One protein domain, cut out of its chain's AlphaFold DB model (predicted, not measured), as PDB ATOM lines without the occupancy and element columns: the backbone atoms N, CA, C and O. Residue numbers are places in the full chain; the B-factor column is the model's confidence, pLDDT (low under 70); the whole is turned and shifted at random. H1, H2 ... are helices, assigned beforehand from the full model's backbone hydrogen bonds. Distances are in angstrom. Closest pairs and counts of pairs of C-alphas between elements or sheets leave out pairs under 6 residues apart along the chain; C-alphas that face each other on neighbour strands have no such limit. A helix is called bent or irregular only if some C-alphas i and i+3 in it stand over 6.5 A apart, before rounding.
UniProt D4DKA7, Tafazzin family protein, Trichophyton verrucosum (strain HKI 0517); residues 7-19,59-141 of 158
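Overview. This is residues 7 to 19 and 59 to 141 of the 158 residues of the protein "Tafazzin family protein" of Trichophyton verrucosum (strain HKI 0517) (UniProt D4DKA7). Two long helices, H2 and H4, run side by side in opposite ways along part of their length, and the short helix H1 crosses both of them. H3 sits at the end where H2 finishes and H4 starts; beyond H4 a tail folds back toward that helix through H5, and residues 136 to 141, of which 136 to 139 belong to H6, stick out. The printed part has 96 residues with six named helices, H1 to H6 in order, and no named strand; the class is all helix. The whole is loose, with a radius of gyration of the C-alphas of 15.8 A, and flat, spanning 54 by 34 by 17 A.

Arrangement. Begin at H1, residues 7 to 13, and look on to H2, residues 60 to 79: they touch, about perpendicular at 89 degrees, closest at the C-alphas of Leu 13 and Arg 68, 5.1 A apart; H2 does so with residues 64 to 71 alone. H2 has a kink of 37 degrees near residue 67 and is irregular, with C-alphas 63 and 66 7.6 A apart. H3, residues 93 to 97, touches residues 74 to 78 of H2, closest at the C-alphas of Ser 78 and Lys 94, 6.7 A. H4, residues 99 to 122, touches H2 with its residues 101 to 111 alone, at a shallow tilt of 15 degrees, opposite ways; the closest C-alphas, Leu 67 and Leu 104, are 6.4 A apart. H4 touches H1 with residues 105 to 109 alone, about perpendicular at 81 degrees, closest at the C-alphas of Ser 9 and Arg 105, 5.4 A. H3 and H4 only just touch, with 3 pairs of C-alphas within 8 A, only at the corner; the closest are Leu 95 and Ala 101, 5.5 A. H5, residues 130 to 133, is close to H4 but not clearly touching, closest at the C-alphas of Arg 110 and Ser 133, 7.1 A. H6, residues 135 to 139, is apart from H4. In H3, H4 and H6 every O i to N i+4 pair is within hydrogen-bond range, in H2 14 of 16, in H1 1 of 3 beside 3 of 4 O i to N i+3 pairs; H5 is too short for an O i to N i+4 pair.

Along the chain. Find C-alpha 7 at (-17.907, -37.627, -21.521), where H1 begins its 10.4 A. H2 runs 25.7 A from C-alpha 60 at (-2.207, -43.259, -27.125). H4 runs 35.0 A to C-alpha 122 at (-10.105, -61.949, -28.112).

Size, cuts and confidence. The C-alphas farthest apart, Thr 83 and Gly 124, are 54.2 A apart. Residues 20 to 58 are not printed, and C-alphas 19 and 59 are 10.6 A apart across that cut. H2 to H3 is a long link, residues 80 to 92. Mean pLDDT of the printed part is 85.8; residues 81, 83, 85 and 130 to 141 are under 70.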
ATOM      1  N   GLY A   7     -18.723 -37.938 -22.698       86.12
ATOM      2  CA  GLY A   7     -17.907 -37.627 -21.521       86.12
ATOM      3  C   GLY A   7     -16.529 -38.294 -21.524       86.12
ATOM      4  O   GLY A   7     -15.571 -37.681 -21.063       86.12
ATOM      5  N   ILE A   8     -16.397 -39.491 -22.114       91.88
ATOM      6  CA  ILE A   8     -15.103 -40.187 -22.197       91.88
ATOM      7  C   ILE A   8     -14.087 -39.404 -23.036       91.88
ATOM      8  O   ILE A   8     -12.916 -39.327 -22.682       91.88
ATOM      9  N   SER A   9     -14.542 -38.754 -24.111       93.62
ATOM     10  CA  SER A   9     -13.665 -37.989 -25.000       93.62
ATOM     11  C   SER A   9     -13.041 -36.788 -24.292       93.62
ATOM     12  O   SER A   9     -11.909 -36.423 -24.600       93.62
ATOM     13  N   ARG A  10     -13.723 -36.228 -23.282       92.44
ATOM     14  CA  ARG A  10     -13.186 -35.140 -22.458       92.44
ATOM     15  C   ARG A  10     -11.937 -35.576 -21.702       92.44
ATOM     16  O   ARG A  10     -10.999 -34.804 -21.624       92.44
ATOM     17  N   LEU A  11     -11.893 -36.820 -21.217       93.19
ATOM     18  CA  LEU A  11     -10.738 -37.377 -20.500       93.19
ATOM     19  C   LEU A  11      -9.530 -37.649 -21.409       93.19
ATOM     20  O   LEU A  11      -8.433 -37.847 -20.905       93.19
ATOM     21  N   ILE A  12      -9.721 -37.666 -22.730       95.25
ATOM     22  CA  ILE A  12      -8.674 -37.995 -23.709       95.25
ATOM     23  C   ILE A  12      -8.194 -36.734 -24.442       95.25
ATOM     24  O   ILE A  12      -6.995 -36.528 -24.629       95.25
ATOM     25  N   LEU A  13      -9.127 -35.874 -24.864       95.06
ATOM     26  CA  LEU A  13      -8.838 -34.714 -25.708       95.06
ATOM     27  C   LEU A  13      -8.432 -33.469 -24.908       95.06
ATOM     28  O   LEU A  13      -7.551 -32.727 -25.341       95.06
ATOM     29  N   GLU A  14      -9.065 -33.226 -23.758       91.75
ATOM     30  CA  GLU A  14      -8.898 -31.978 -22.997       91.75
ATOM     31  C   GLU A  14      -7.612 -31.908 -22.148       91.75
ATOM     32  O   GLU A  14      -7.050 -30.811 -22.057       91.75
ATOM     33  N   PRO A  15      -7.115 -33.006 -21.539       91.25
ATOM     34  CA  PRO A  15      -5.885 -32.972 -20.758       91.25
ATOM     35  C   PRO A  15      -4.651 -32.601 -21.584       91.25
ATOM     36  O   PRO A  15      -4.518 -32.974 -22.754       91.25
ATOM     37  N   ALA A  16      -3.714 -31.901 -20.937       88.38
ATOM     38  CA  ALA A  16      -2.433 -31.527 -21.539       88.38
ATOM     39  C   ALA A  16      -1.623 -32.763 -21.967       88.38
ATOM     40  O   ALA A  16      -1.086 -32.812 -23.073       88.38
ATOM     41  N   GLU A  17      -1.622 -33.801 -21.134       90.31
ATOM     42  CA  GLU A  17      -1.018 -35.103 -21.408       90.31
ATOM     43  C   GLU A  17      -2.114 -36.168 -21.520       90.31
ATOM     44  O   GLU A  17      -3.080 -36.142 -20.759       90.31
ATOM     45  N   CYS A  18      -1.996 -37.074 -22.494       93.12
ATOM     46  CA  CYS A  18      -2.975 -38.146 -22.655       93.12
ATOM     47  C   CYS A  18      -2.801 -39.147 -21.506       93.12
ATOM     48  O   CYS A  18      -1.666 -39.566 -21.270       93.12
ATOM     49  N   PRO A  19      -3.871 -39.556 -20.803       94.06
ATOM     50  CA  PRO A  19      -3.747 -40.588 -19.784       94.06
ATOM     51  C   PRO A  19      -3.370 -41.935 -20.407       94.06
ATOM     52  O   PRO A  19      -3.652 -42.194 -21.576       94.06
ATOM     53  N   ASP A  59      -1.228 -47.582 -27.381       96.88
ATOM     54  CA  ASP A  59      -0.371 -46.512 -27.892       96.88
ATOM     55  C   ASP A  59      -1.235 -45.267 -28.143       96.88
ATOM     56  O   ASP A  59      -1.910 -45.119 -29.167       96.88
ATOM     57  N   THR A  60      -1.295 -44.402 -27.136       95.50
ATOM     58  CA  THR A  60      -2.207 -43.259 -27.125       95.50
ATOM     59  C   THR A  60      -1.843 -42.208 -28.163       95.50
ATOM     60  O   THR A  60      -2.744 -41.543 -28.678       95.50
ATOM     61  N   GLU A  61      -0.564 -42.087 -28.517       95.06
ATOM     62  CA  GLU A  61      -0.114 -41.158 -29.549       95.06
ATOM     63  C   GLU A  61      -0.504 -41.673 -30.935       95.06
ATOM     64  O   GLU A  61      -1.107 -40.933 -31.713       95.06
ATOM     65  N   ALA A  62      -0.283 -42.962 -31.214       96.62
ATOM     66  CA  ALA A  62      -0.671 -43.553 -32.493       96.62
ATOM     67  C   ALA A  62      -2.191 -43.505 -32.738       96.62
ATOM     68  O   ALA A  62      -2.634 -43.272 -33.865       96.62
ATOM     69  N   ILE A  63      -3.007 -43.718 -31.700       96.69
ATOM     70  CA  ILE A  63      -4.470 -43.804 -31.847       96.69
ATOM     71  C   ILE A  63      -5.160 -42.438 -31.743       96.69
ATOM     72  O   ILE A  63      -6.092 -42.163 -32.511       96.69
ATOM     73  N   PHE A  64      -4.735 -41.593 -30.798       97.31
ATOM     74  CA  PHE A  64      -5.422 -40.346 -30.447       97.31
ATOM     75  C   PHE A  64      -4.597 -39.080 -30.713       97.31
ATOM     76  O   PHE A  64      -5.164 -37.990 -30.623       97.31
ATOM     77  N   GLY A  65      -3.309 -39.174 -31.059       96.25
ATOM     78  CA  GLY A  65      -2.423 -38.015 -31.244       96.25
ATOM     79  C   GLY A  65      -2.945 -37.003 -32.268       96.25
ATOM     80  O   GLY A  65      -2.978 -35.796 -32.000       96.25
ATOM     81  N   GLU A  66      -3.474 -37.478 -33.400       97.19
ATOM     82  CA  GLU A  66      -4.089 -36.612 -34.416       97.19
ATOM     83  C   GLU A  66      -5.340 -35.896 -33.879       97.19
ATOM     84  O   GLU A  66      -5.476 -34.679 -34.023       97.19
ATOM     85  N   LEU A  67      -6.238 -36.628 -33.211       96.88
ATOM     86  CA  LEU A  67      -7.458 -36.068 -32.623       96.88
ATOM     87  C   LEU A  67      -7.145 -35.025 -31.553       96.88
ATOM     88  O   LEU A  67      -7.757 -33.956 -31.525       96.88
ATOM     89  N   ARG A  68      -6.161 -35.312 -30.696       96.31
ATOM     90  CA  ARG A  68      -5.681 -34.378 -29.676       96.31
ATOM     91  C   ARG A  68      -5.069 -33.145 -30.327       96.31
ATOM     92  O   ARG A  68      -5.381 -32.033 -29.915       96.31
ATOM     93  N   SER A  69      -4.282 -33.304 -31.387       96.25
ATOM     94  CA  SER A  69      -3.702 -32.177 -32.127       96.25
ATOM     95  C   SER A  69      -4.775 -31.271 -32.741       96.25
ATOM     96  O   SER A  69      -4.709 -30.048 -32.582       96.25
ATOM     97  N   LYS A  70      -5.803 -31.855 -33.375       96.62
ATOM     98  CA  LYS A  70      -6.962 -31.112 -33.903       96.62
ATOM     99  C   LYS A  70      -7.718 -30.390 -32.788       96.62
ATOM    100  O   LYS A  70      -7.996 -29.200 -32.915       96.62
ATOM    101  N   TRP A  71      -7.962 -31.065 -31.665       95.25
ATOM    102  CA  TRP A  71      -8.605 -30.463 -30.497       95.25
ATOM    103  C   TRP A  71      -7.819 -29.265 -29.949       95.25
ATOM    104  O   TRP A  71      -8.393 -28.205 -29.703       95.25
ATOM    105  N   GLN A  72      -6.498 -29.392 -29.801       93.25
ATOM    106  CA  GLN A  72      -5.651 -28.299 -29.316       93.25
ATOM    107  C   GLN A  72      -5.638 -27.110 -30.282       93.25
ATOM    108  O   GLN A  72      -5.657 -25.960 -29.840       93.25
ATOM    109  N   LYS A  73      -5.643 -27.364 -31.596       94.25
ATOM    110  CA  LYS A  73      -5.781 -26.310 -32.608       94.25
ATOM    111  C   LYS A  73      -7.125 -25.588 -32.465       94.25
ATOM    112  O   LYS A  73      -7.137 -24.367 -32.332       94.25
ATOM    113  N   LEU A  74      -8.223 -26.341 -32.398       93.44
ATOM    114  CA  LEU A  74      -9.571 -25.801 -32.230       93.44
ATOM    115  C   LEU A  74      -9.706 -24.977 -30.941       93.44
ATOM    116  O   LEU A  74     -10.290 -23.891 -30.957       93.44
ATOM    117  N   LYS A  75      -9.125 -25.458 -29.834       91.31
ATOM    118  CA  LYS A  75      -9.084 -24.732 -28.559       91.31
ATOM    119  C   LYS A  75      -8.395 -23.379 -28.716       91.31
ATOM    120  O   LYS A  75      -9.018 -22.365 -28.405       91.31
ATOM    121  N   ARG A  76      -7.174 -23.358 -29.267       90.00
ATOM    122  CA  ARG A  76      -6.408 -22.118 -29.495       90.00
ATOM    123  C   ARG A  76      -7.173 -21.127 -30.361       90.00
ATOM    124  O   ARG A  76      -7.219 -19.951 -30.032       90.00
ATOM    125  N   GLU A  77      -7.788 -21.591 -31.445       90.62
ATOM    126  CA  GLU A  77      -8.598 -20.739 -32.323       90.62
ATOM    127  C   GLU A  77      -9.847 -20.197 -31.624       90.62
ATOM    128  O   GLU A  77     -10.251 -19.069 -31.877       90.62
ATOM    129  N   SER A  78     -10.467 -20.974 -30.733       87.50
ATOM    130  CA  SER A  78     -11.618 -20.503 -29.954       87.50
ATOM    131  C   SER A  78     -11.239 -19.471 -28.883       87.50
ATOM    132  O   SER A  78     -12.084 -18.690 -28.458       87.50
ATOM    133  N   GLU A  79      -9.979 -19.481 -28.445       85.94
ATOM    134  CA  GLU A  79      -9.428 -18.561 -27.447       85.94
ATOM    135  C   GLU A  79      -8.783 -17.320 -28.094       85.94
ATOM    136  O   GLU A  79      -8.472 -16.358 -27.391       85.94
ATOM    137  N   GLN A  80      -8.620 -17.283 -29.427       79.38
ATOM    138  CA  GLN A  80      -8.114 -16.106 -30.145       79.38
ATOM    139  C   GLN A  80      -9.048 -14.906 -29.924       79.38
ATOM    140  O   GLN A  80     -10.181 -14.882 -30.396       79.38
ATOM    141  N   GLY A  81      -8.555 -13.901 -29.193       68.06
ATOM    142  CA  GLY A  81      -9.315 -12.705 -28.808       68.06
ATOM    143  C   GLY A  81      -9.820 -12.703 -27.360       68.06
ATOM    144  O   GLY A  81     -10.360 -11.691 -26.920       68.06
ATOM    145  N   SER A  82      -9.616 -13.787 -26.605       71.81
ATOM    146  CA  SER A  82      -9.827 -13.815 -25.152       71.81
ATOM    147  C   SER A  82      -8.552 -13.377 -24.426       71.81
ATOM    148  O   SER A  82      -7.459 -13.818 -24.770       71.81
ATOM    149  N   THR A  83      -8.682 -12.503 -23.426       66.12
ATOM    150  CA  THR A  83      -7.536 -11.974 -22.660       66.12
ATOM    151  C   THR A  83      -6.889 -13.034 -21.762       66.12
ATOM    152  O   THR A  83      -5.701 -12.945 -21.481       66.12
ATOM    153  N   GLU A  84      -7.652 -14.052 -21.349       70.38
ATOM    154  CA  GLU A  84      -7.212 -15.112 -20.437       70.38
ATOM    155  C   GLU A  84      -7.561 -16.500 -21.002       70.38
ATOM    156  O   GLU A  84      -8.660 -16.677 -21.542       70.38
ATOM    157  N   PRO A  85      -6.664 -17.497 -20.880       69.88
ATOM    158  CA  PRO A  85      -6.950 -18.870 -21.283       69.88
ATOM    159  C   PRO A  85      -8.036 -19.498 -20.399       69.88
ATOM    160  O   PRO A  85      -8.124 -19.224 -19.199       69.88
ATOM    161  N   LEU A  86      -8.850 -20.391 -20.972       73.81
ATOM    162  CA  LEU A  86      -9.880 -21.088 -20.205       73.81
ATOM    163  C   LEU A  86      -9.235 -22.042 -19.191       73.81
ATOM    164  O   LEU A  86      -8.341 -22.829 -19.530       73.81
ATOM    165  N   ALA A  87      -9.734 -22.015 -17.952       76.62
ATOM    166  CA  ALA A  87      -9.344 -22.985 -16.936       76.62
ATOM    167  C   ALA A  87      -9.654 -24.418 -17.403       76.62
ATOM    168  O   ALA A  87     -10.600 -24.665 -18.154       76.62
ATOM    169  N   VAL A  88      -8.858 -25.385 -16.940       72.38
ATOM    170  CA  VAL A  88      -9.031 -26.801 -17.292       72.38
ATOM    171  C   VAL A  88     -10.453 -27.261 -16.951       72.38
ATOM    172  O   VAL A  88     -10.942 -27.040 -15.847       72.38
ATOM    173  N   GLY A  89     -11.121 -27.899 -17.915       75.31
ATOM    174  CA  GLY A  89     -12.496 -28.383 -17.781       75.31
ATOM    175  C   GLY A  89     -13.585 -27.344 -18.077       75.31
ATOM    176  O   GLY A  89     -14.746 -27.740 -18.234       75.31
ATOM    177  N   ILE A  90     -13.234 -26.059 -18.216       82.50
ATOM    178  CA  ILE A  90     -14.139 -25.007 -18.692       82.50
ATOM    179  C   ILE A  90     -14.011 -24.896 -20.211       82.50
ATOM    180  O   ILE A  90     -12.918 -24.798 -20.761       82.50
ATOM    181  N   LEU A  91     -15.153 -24.916 -20.892       85.38
ATOM    182  CA  LEU A  91     -15.255 -24.838 -22.344       85.38
ATOM    183  C   LEU A  91     -16.146 -23.650 -22.714       85.38
ATOM    184  O   LEU A  91     -17.117 -23.374 -22.017       85.38
ATOM    185  N   ASN A  92     -15.836 -22.960 -23.810       87.88
ATOM    186  CA  ASN A  92     -16.746 -21.976 -24.401       87.88
ATOM    187  C   ASN A  92     -17.808 -22.669 -25.277       87.88
ATOM    188  O   ASN A  92     -17.739 -23.876 -25.518       87.88
ATOM    189  N   GLU A  93     -18.790 -21.915 -25.777       86.88
ATOM    190  CA  GLU A  93     -19.873 -22.471 -26.605       86.88
ATOM    191  C   GLU A  93     -19.360 -23.197 -27.855       86.88
ATOM    192  O   GLU A  93     -19.852 -24.278 -28.174       86.88
ATOM    193  N   LYS A  94     -18.317 -22.672 -28.517       88.38
ATOM    194  CA  LYS A  94     -17.708 -23.309 -29.697       88.38
ATOM    195  C   LYS A  94     -17.126 -24.686 -29.358       88.38
ATOM    196  O   LYS A  94     -17.321 -25.637 -30.107       88.38
ATOM    197  N   LEU A  95     -16.449 -24.818 -28.219       90.06
ATOM    198  CA  LEU A  95     -15.881 -26.088 -27.758       90.06
ATOM    199  C   LEU A  95     -16.923 -27.027 -27.143       90.06
ATOM    200  O   LEU A  95     -16.693 -28.236 -27.104       90.06
ATOM    201  N   MET A  96     -18.047 -26.511 -26.645       86.56
ATOM    202  CA  MET A  96     -19.144 -27.334 -26.123       86.56
ATOM    203  C   MET A  96     -20.033 -27.895 -27.235       86.56
ATOM    204  O   MET A  96     -20.334 -29.086 -27.206       86.56
ATOM    205  N   TYR A  97     -20.422 -27.058 -28.200       87.31
ATOM    206  CA  TYR A  97     -21.506 -27.353 -29.146       87.31
ATOM    207  C   TYR A  97     -21.128 -27.184 -30.618       87.31
ATOM    208  O   TYR A  97     -21.950 -27.470 -31.479       87.31
ATOM    209  N   GLY A  98     -19.916 -26.717 -30.929       92.44
ATOM    210  CA  GLY A  98     -19.482 -26.571 -32.315       92.44
ATOM    211  C   GLY A  98     -19.431 -27.916 -33.042       92.44
ATOM    212  O   GLY A  98     -19.077 -28.939 -32.449       92.44
ATOM    213  N   ASP A  99     -19.744 -27.902 -34.336       93.81
ATOM    214  CA  ASP A  99     -19.791 -29.113 -35.165       93.81
ATOM    215  C   ASP A  99     -18.443 -29.846 -35.174       93.81
ATOM    216  O   ASP A  99     -18.388 -31.041 -34.902       93.81
ATOM    217  N   GLU A 100     -17.341 -29.111 -35.349       93.75
ATOM    218  CA  GLU A 100     -15.981 -29.670 -35.329       93.75
ATOM    219  C   GLU A 100     -15.633 -30.288 -33.963       93.75
ATOM    220  O   GLU A 100     -15.074 -31.381 -33.878       93.75
ATOM    221  N   ALA A 101     -16.024 -29.628 -32.866       93.62
ATOM    222  CA  ALA A 101     -15.830 -30.154 -31.518       93.62
ATOM    223  C   ALA A 101     -16.661 -31.425 -31.291       93.62
ATOM    224  O   ALA A 101     -16.226 -32.341 -30.593       93.62
ATOM    225  N   THR A 102     -17.862 -31.488 -31.859       92.94
ATOM    226  CA  THR A 102     -18.757 -32.644 -31.765       92.94
ATOM    227  C   THR A 102     -18.214 -33.821 -32.569       92.94
ATOM    228  O   THR A 102     -18.153 -34.937 -32.050       92.94
ATOM    229  N   GLU A 103     -17.747 -33.577 -33.792       94.25
ATOM    230  CA  GLU A 103     -17.162 -34.594 -34.665       94.25
ATOM    231  C   GLU A 103     -15.909 -35.223 -34.046       94.25
ATOM    232  O   GLU A 103     -15.835 -36.449 -33.935       94.25
ATOM    233  N   LEU A 104     -14.983 -34.406 -33.523       95.62
ATOM    234  CA  LEU A 104     -13.786 -34.901 -32.828       95.62
ATOM    235  C   LEU A 104     -14.138 -35.807 -31.643       95.62
ATOM    236  O   LEU A 104     -13.494 -36.835 -31.414       95.62
ATOM    237  N   ARG A 105     -15.177 -35.448 -30.883       94.19
ATOM    238  CA  ARG A 105     -15.637 -36.259 -29.752       94.19
ATOM    239  C   ARG A 105     -16.272 -37.564 -30.206       94.19
ATOM    240  O   ARG A 105     -15.994 -38.591 -29.592       94.19
ATOM    241  N   LEU A 106     -17.094 -37.536 -31.253       92.69
ATOM    242  CA  LEU A 106     -17.708 -38.734 -31.829       92.69
ATOM    243  C   LEU A 106     -16.653 -39.693 -32.385       92.69
ATOM    244  O   LEU A 106     -16.750 -40.902 -32.175       92.69
ATOM    245  N   GLU A 107     -15.630 -39.179 -33.062       94.44
ATOM    246  CA  GLU A 107     -14.528 -40.008 -33.549       94.44
ATOM    247  C   GLU A 107     -13.731 -40.610 -32.383       94.44
ATOM    248  O   GLU A 107     -13.453 -41.811 -32.369       94.44
ATOM    249  N   CYS A 108     -13.437 -39.808 -31.357       95.75
ATOM    250  CA  CYS A 108     -12.757 -40.273 -30.152       95.75
ATOM    251  C   CYS A 108     -13.539 -41.393 -29.444       95.75
ATOM    252  O   CYS A 108     -12.970 -42.440 -29.127       95.75
ATOM    253  N   THR A 109     -14.853 -41.234 -29.245       94.38
ATOM    254  CA  THR A 109     -15.675 -42.270 -28.594       94.38
ATOM    255  C   THR A 109     -15.797 -43.542 -29.431       94.38
ATOM    256  O   THR A 109     -15.837 -44.634 -28.856       94.38
ATOM    257  N   ARG A 110     -15.808 -43.435 -30.768       92.25
ATOM    258  CA  ARG A 110     -15.744 -44.593 -31.676       92.25
ATOM    259  C   ARG A 110     -14.428 -45.355 -31.518       92.25
ATOM    260  O   ARG A 110     -14.477 -46.549 -31.250       92.25
ATOM    261  N   LYS A 111     -13.277 -44.674 -31.545       94.94
ATOM    262  CA  LYS A 111     -11.967 -45.323 -31.333       94.94
ATOM    263  C   LYS A 111     -11.881 -46.030 -29.977       94.94
ATOM    264  O   LYS A 111     -11.411 -47.160 -29.903       94.94
ATOM    265  N   VAL A 112     -12.390 -45.413 -28.904       95.38
ATOM    266  CA  VAL A 112     -12.461 -46.061 -27.577       95.38
ATOM    267  C   VAL A 112     -13.316 -47.328 -27.616       95.38
ATOM    268  O   VAL A 112     -12.938 -48.349 -27.042       95.38
ATOM    269  N   ARG A 113     -14.462 -47.284 -28.303       93.12
ATOM    270  CA  ARG A 113     -15.313 -48.462 -28.490       93.12
ATOM    271  C   ARG A 113     -14.573 -49.577 -29.219       93.12
ATOM    272  O   ARG A 113     -14.649 -50.720 -28.774       93.12
ATOM    273  N   ASP A 114     -13.877 -49.253 -30.298       93.50
ATOM    274  CA  ASP A 114     -13.182 -50.240 -31.122       93.50
ATOM    275  C   ASP A 114     -12.104 -50.982 -30.322       93.50
ATOM    276  O   ASP A 114     -12.052 -52.211 -30.370       93.50
ATOM    277  N   LEU A 115     -11.354 -50.268 -29.474       95.94
ATOM    278  CA  LEU A 115     -10.377 -50.861 -28.549       95.94
ATOM    279  C   LEU A 115     -11.019 -51.875 -27.587       95.94
ATOM    280  O   LEU A 115     -10.459 -52.933 -27.309       95.94
ATOM    281  N   VAL A 116     -12.218 -51.589 -27.077       95.19
ATOM    282  CA  VAL A 116     -12.939 -52.524 -26.197       95.19
ATOM    283  C   VAL A 116     -13.521 -53.702 -26.987       95.19
ATOM    284  O   VAL A 116     -13.535 -54.834 -26.492       95.19
ATOM    285  N   LEU A 117     -13.957 -53.478 -28.230       93.38
ATOM    286  CA  LEU A 117     -14.416 -54.546 -29.121       93.38
ATOM    287  C   LEU A 117     -13.288 -55.513 -29.499       93.38
ATOM    288  O   LEU A 117     -13.552 -56.703 -29.655       93.38
ATOM    289  N   GLU A 118     -12.041 -55.052 -29.590       94.38
ATOM    290  CA  GLU A 118     -10.875 -55.927 -29.770       94.38
ATOM    291  C   GLU A 118     -10.696 -56.889 -28.592       94.38
ATOM    292  O   GLU A 118     -10.558 -58.098 -28.799       94.38
ATOM    293  N   VAL A 119     -10.796 -56.391 -27.355       96.12
ATOM    294  CA  VAL A 119     -10.752 -57.237 -26.145       96.12
ATOM    295  C   VAL A 119     -11.930 -58.213 -26.117       96.12
ATOM    296  O   VAL A 119     -11.790 -59.381 -25.762       96.12
ATOM    297  N   ARG A 120     -13.112 -57.768 -26.544       93.81
ATOM    298  CA  ARG A 120     -14.285 -58.636 -26.667       93.81
ATOM    299  C   ARG A 120     -14.071 -59.747 -27.709       93.81
ATOM    300  O   ARG A 120     -14.423 -60.899 -27.452       93.81
ATOM    301  N   ARG A 121     -13.481 -59.433 -28.867       93.69
ATOM    302  CA  ARG A 121     -13.143 -60.419 -29.909       93.69
ATOM    303  C   ARG A 121     -12.120 -61.439 -29.423       93.69
ATOM    304  O   ARG A 121     -12.282 -62.623 -29.709       93.69
ATOM    305  N   SER A 122     -11.113 -61.022 -28.654       94.38
ATOM    306  CA  SER A 122     -10.105 -61.949 -28.112       94.38
ATOM    307  C   SER A 122     -10.703 -62.984 -27.147       94.38
ATOM    308  O   SER A 122     -10.156 -64.073 -26.978       94.38
ATOM    309  N   ARG A 123     -11.880 -62.693 -26.575       93.44
ATOM    310  CA  ARG A 123     -12.689 -63.625 -25.773       93.44
ATOM    311  C   ARG A 123     -13.570 -64.573 -26.598       93.44
ATOM    312  O   ARG A 123     -14.229 -65.428 -26.010       93.44
ATOM    313  N   GLY A 124     -13.556 -64.468 -27.927       91.38
ATOM    314  CA  GLY A 124     -14.280 -65.354 -28.844       91.38
ATOM    315  C   GLY A 124     -15.723 -64.935 -29.135       91.38
ATOM    316  O   GLY A 124     -16.488 -65.725 -29.688       91.38
ATOM    317  N   PHE A 125     -16.120 -63.716 -28.768       89.12
ATOM    318  CA  PHE A 125     -17.455 -63.206 -29.078       89.12
ATOM    319  C   PHE A 125     -17.559 -62.715 -30.533       89.12
ATOM    320  O   PHE A 125     -16.616 -62.096 -31.031       89.12
ATOM    321  N   PRO A 126     -18.709 -62.920 -31.208       87.06
ATOM    322  CA  PRO A 126     -18.911 -62.503 -32.598       87.06
ATOM    323  C   PRO A 126     -19.011 -60.986 -32.710       87.06
ATOM    324  O   PRO A 126     -19.536 -60.360 -31.789       87.06
ATOM    325  N   ASP A 127     -18.571 -60.392 -33.819       81.50
ATOM    326  CA  ASP A 127     -18.694 -58.946 -34.034       81.50
ATOM    327  C   ASP A 127     -20.133 -58.447 -33.847       81.50
ATOM    328  O   ASP A 127     -21.114 -59.142 -34.118       81.50
ATOM    329  N   GLU A 128     -20.249 -57.233 -33.316       78.56
ATOM    330  CA  GLU A 128     -21.545 -56.597 -33.092       78.56
ATOM    331  C   GLU A 128     -22.041 -55.908 -34.367       78.56
ATOM    332  O   GLU A 128     -21.239 -55.516 -35.213       78.56
ATOM    333  N   ASP A 129     -23.360 -55.706 -34.482       73.00
ATOM    334  CA  ASP A 129     -23.920 -54.869 -35.548       73.00
ATOM    335  C   ASP A 129     -23.268 -53.471 -35.475       73.00
ATOM    336  O   ASP A 129     -23.335 -52.829 -34.419       73.00
ATOM    337  N   PRO A 130     -22.656 -52.968 -36.566       68.50
ATOM    338  CA  PRO A 130     -22.063 -51.633 -36.605       68.50
ATOM    339  C   PRO A 130     -23.013 -50.522 -36.142       68.50
ATOM    340  O   PRO A 130     -22.575 -49.525 -35.575       68.50
ATOM    341  N   LYS A 131     -24.328 -50.693 -36.305       66.06
ATOM    342  CA  LYS A 131     -25.334 -49.730 -35.834       66.06
ATOM    343  C   LYS A 131     -25.337 -49.570 -34.313       66.06
ATOM    344  O   LYS A 131     -25.634 -48.484 -33.820       66.06
ATOM    345  N   ALA A 132     -24.912 -50.585 -33.557       63.31
ATOM    346  CA  ALA A 132     -24.812 -50.510 -32.099       63.31
ATOM    347  C   ALA A 132     -23.843 -49.406 -31.616       63.31
ATOM    348  O   ALA A 132     -23.950 -48.952 -30.472       63.31
ATOM    349  N   SER A 133     -22.930 -48.927 -32.475       58.53
ATOM    350  CA  SER A 133     -22.021 -47.816 -32.162       58.53
ATOM    351  C   SER A 133     -22.650 -46.424 -32.301       58.53
ATOM    352  O   SER A 133     -22.043 -45.450 -31.858       58.53
ATOM    353  N   MET A 134     -23.813 -46.292 -32.945       59.25
ATOM    354  CA  MET A 134     -24.399 -44.991 -33.274       59.25
ATOM    355  C   MET A 134     -25.436 -44.584 -32.237       59.25
ATOM    356  O   MET A 134     -26.423 -45.289 -32.046       59.25
ATOM    357  N   ALA A 135     -25.275 -43.405 -31.628       60.19
ATOM    358  CA  ALA A 135     -26.276 -42.845 -30.717       60.19
ATOM    359  C   ALA A 135     -27.671 -42.774 -31.368       60.19
ATOM    360  O   ALA A 135     -28.670 -43.075 -30.724       60.19
ATOM    361  N   GLU A 136     -27.732 -42.482 -32.670       56.69
ATOM    362  CA  GLU A 136     -28.965 -42.434 -33.465       56.69
ATOM    363  C   GLU A 136     -29.723 -43.767 -33.524       56.69
ATOM    364  O   GLU A 136     -30.953 -43.783 -33.579       56.69
ATOM    365  N   THR A 137     -29.001 -44.892 -33.485       56.50
ATOM    366  CA  THR A 137     -29.620 -46.227 -33.460       56.50
ATOM    367  C   THR A 137     -30.397 -46.432 -32.162       56.50
ATOM    368  O   THR A 137     -31.468 -47.028 -32.186       56.50
ATOM    369  N   TRP A 138     -29.925 -45.831 -31.067       52.81
ATOM    370  CA  TRP A 138     -30.580 -45.846 -29.759       52.81
ATOM    371  C   TRP A 138     -31.595 -44.702 -29.587       52.81
ATOM    372  O   TRP A 138     -32.528 -44.833 -28.807       52.81
ATOM    373  N   LEU A 139     -31.491 -43.600 -30.348       53.75
ATOM    374  CA  LEU A 139     -32.532 -42.555 -30.378       53.75
ATOM    375  C   LEU A 139     -33.881 -43.098 -30.874       53.75
ATOM    376  O   LEU A 139     -34.928 -42.600 -30.459       53.75
ATOM    377  N   ARG A 140     -33.866 -44.110 -31.757       49.75
ATOM    378  CA  ARG A 140     -35.081 -44.781 -32.250       49.75
ATOM    379  C   ARG A 140     -35.836 -45.551 -31.164       49.75
ATOM    380  O   ARG A 140     -37.039 -45.726 -31.319       49.75
ATOM    381  N   GLU A 141     -35.178 -45.921 -30.062       50.41
ATOM    382  CA  GLU A 141     -35.828 -46.521 -28.880       50.41
ATOM    383  C   GLU A 141     -36.741 -45.511 -28.144       50.41
ATOM    384  O   GLU A 141     -37.529 -45.875 -27.267       50.41
TER     385      GLU A 141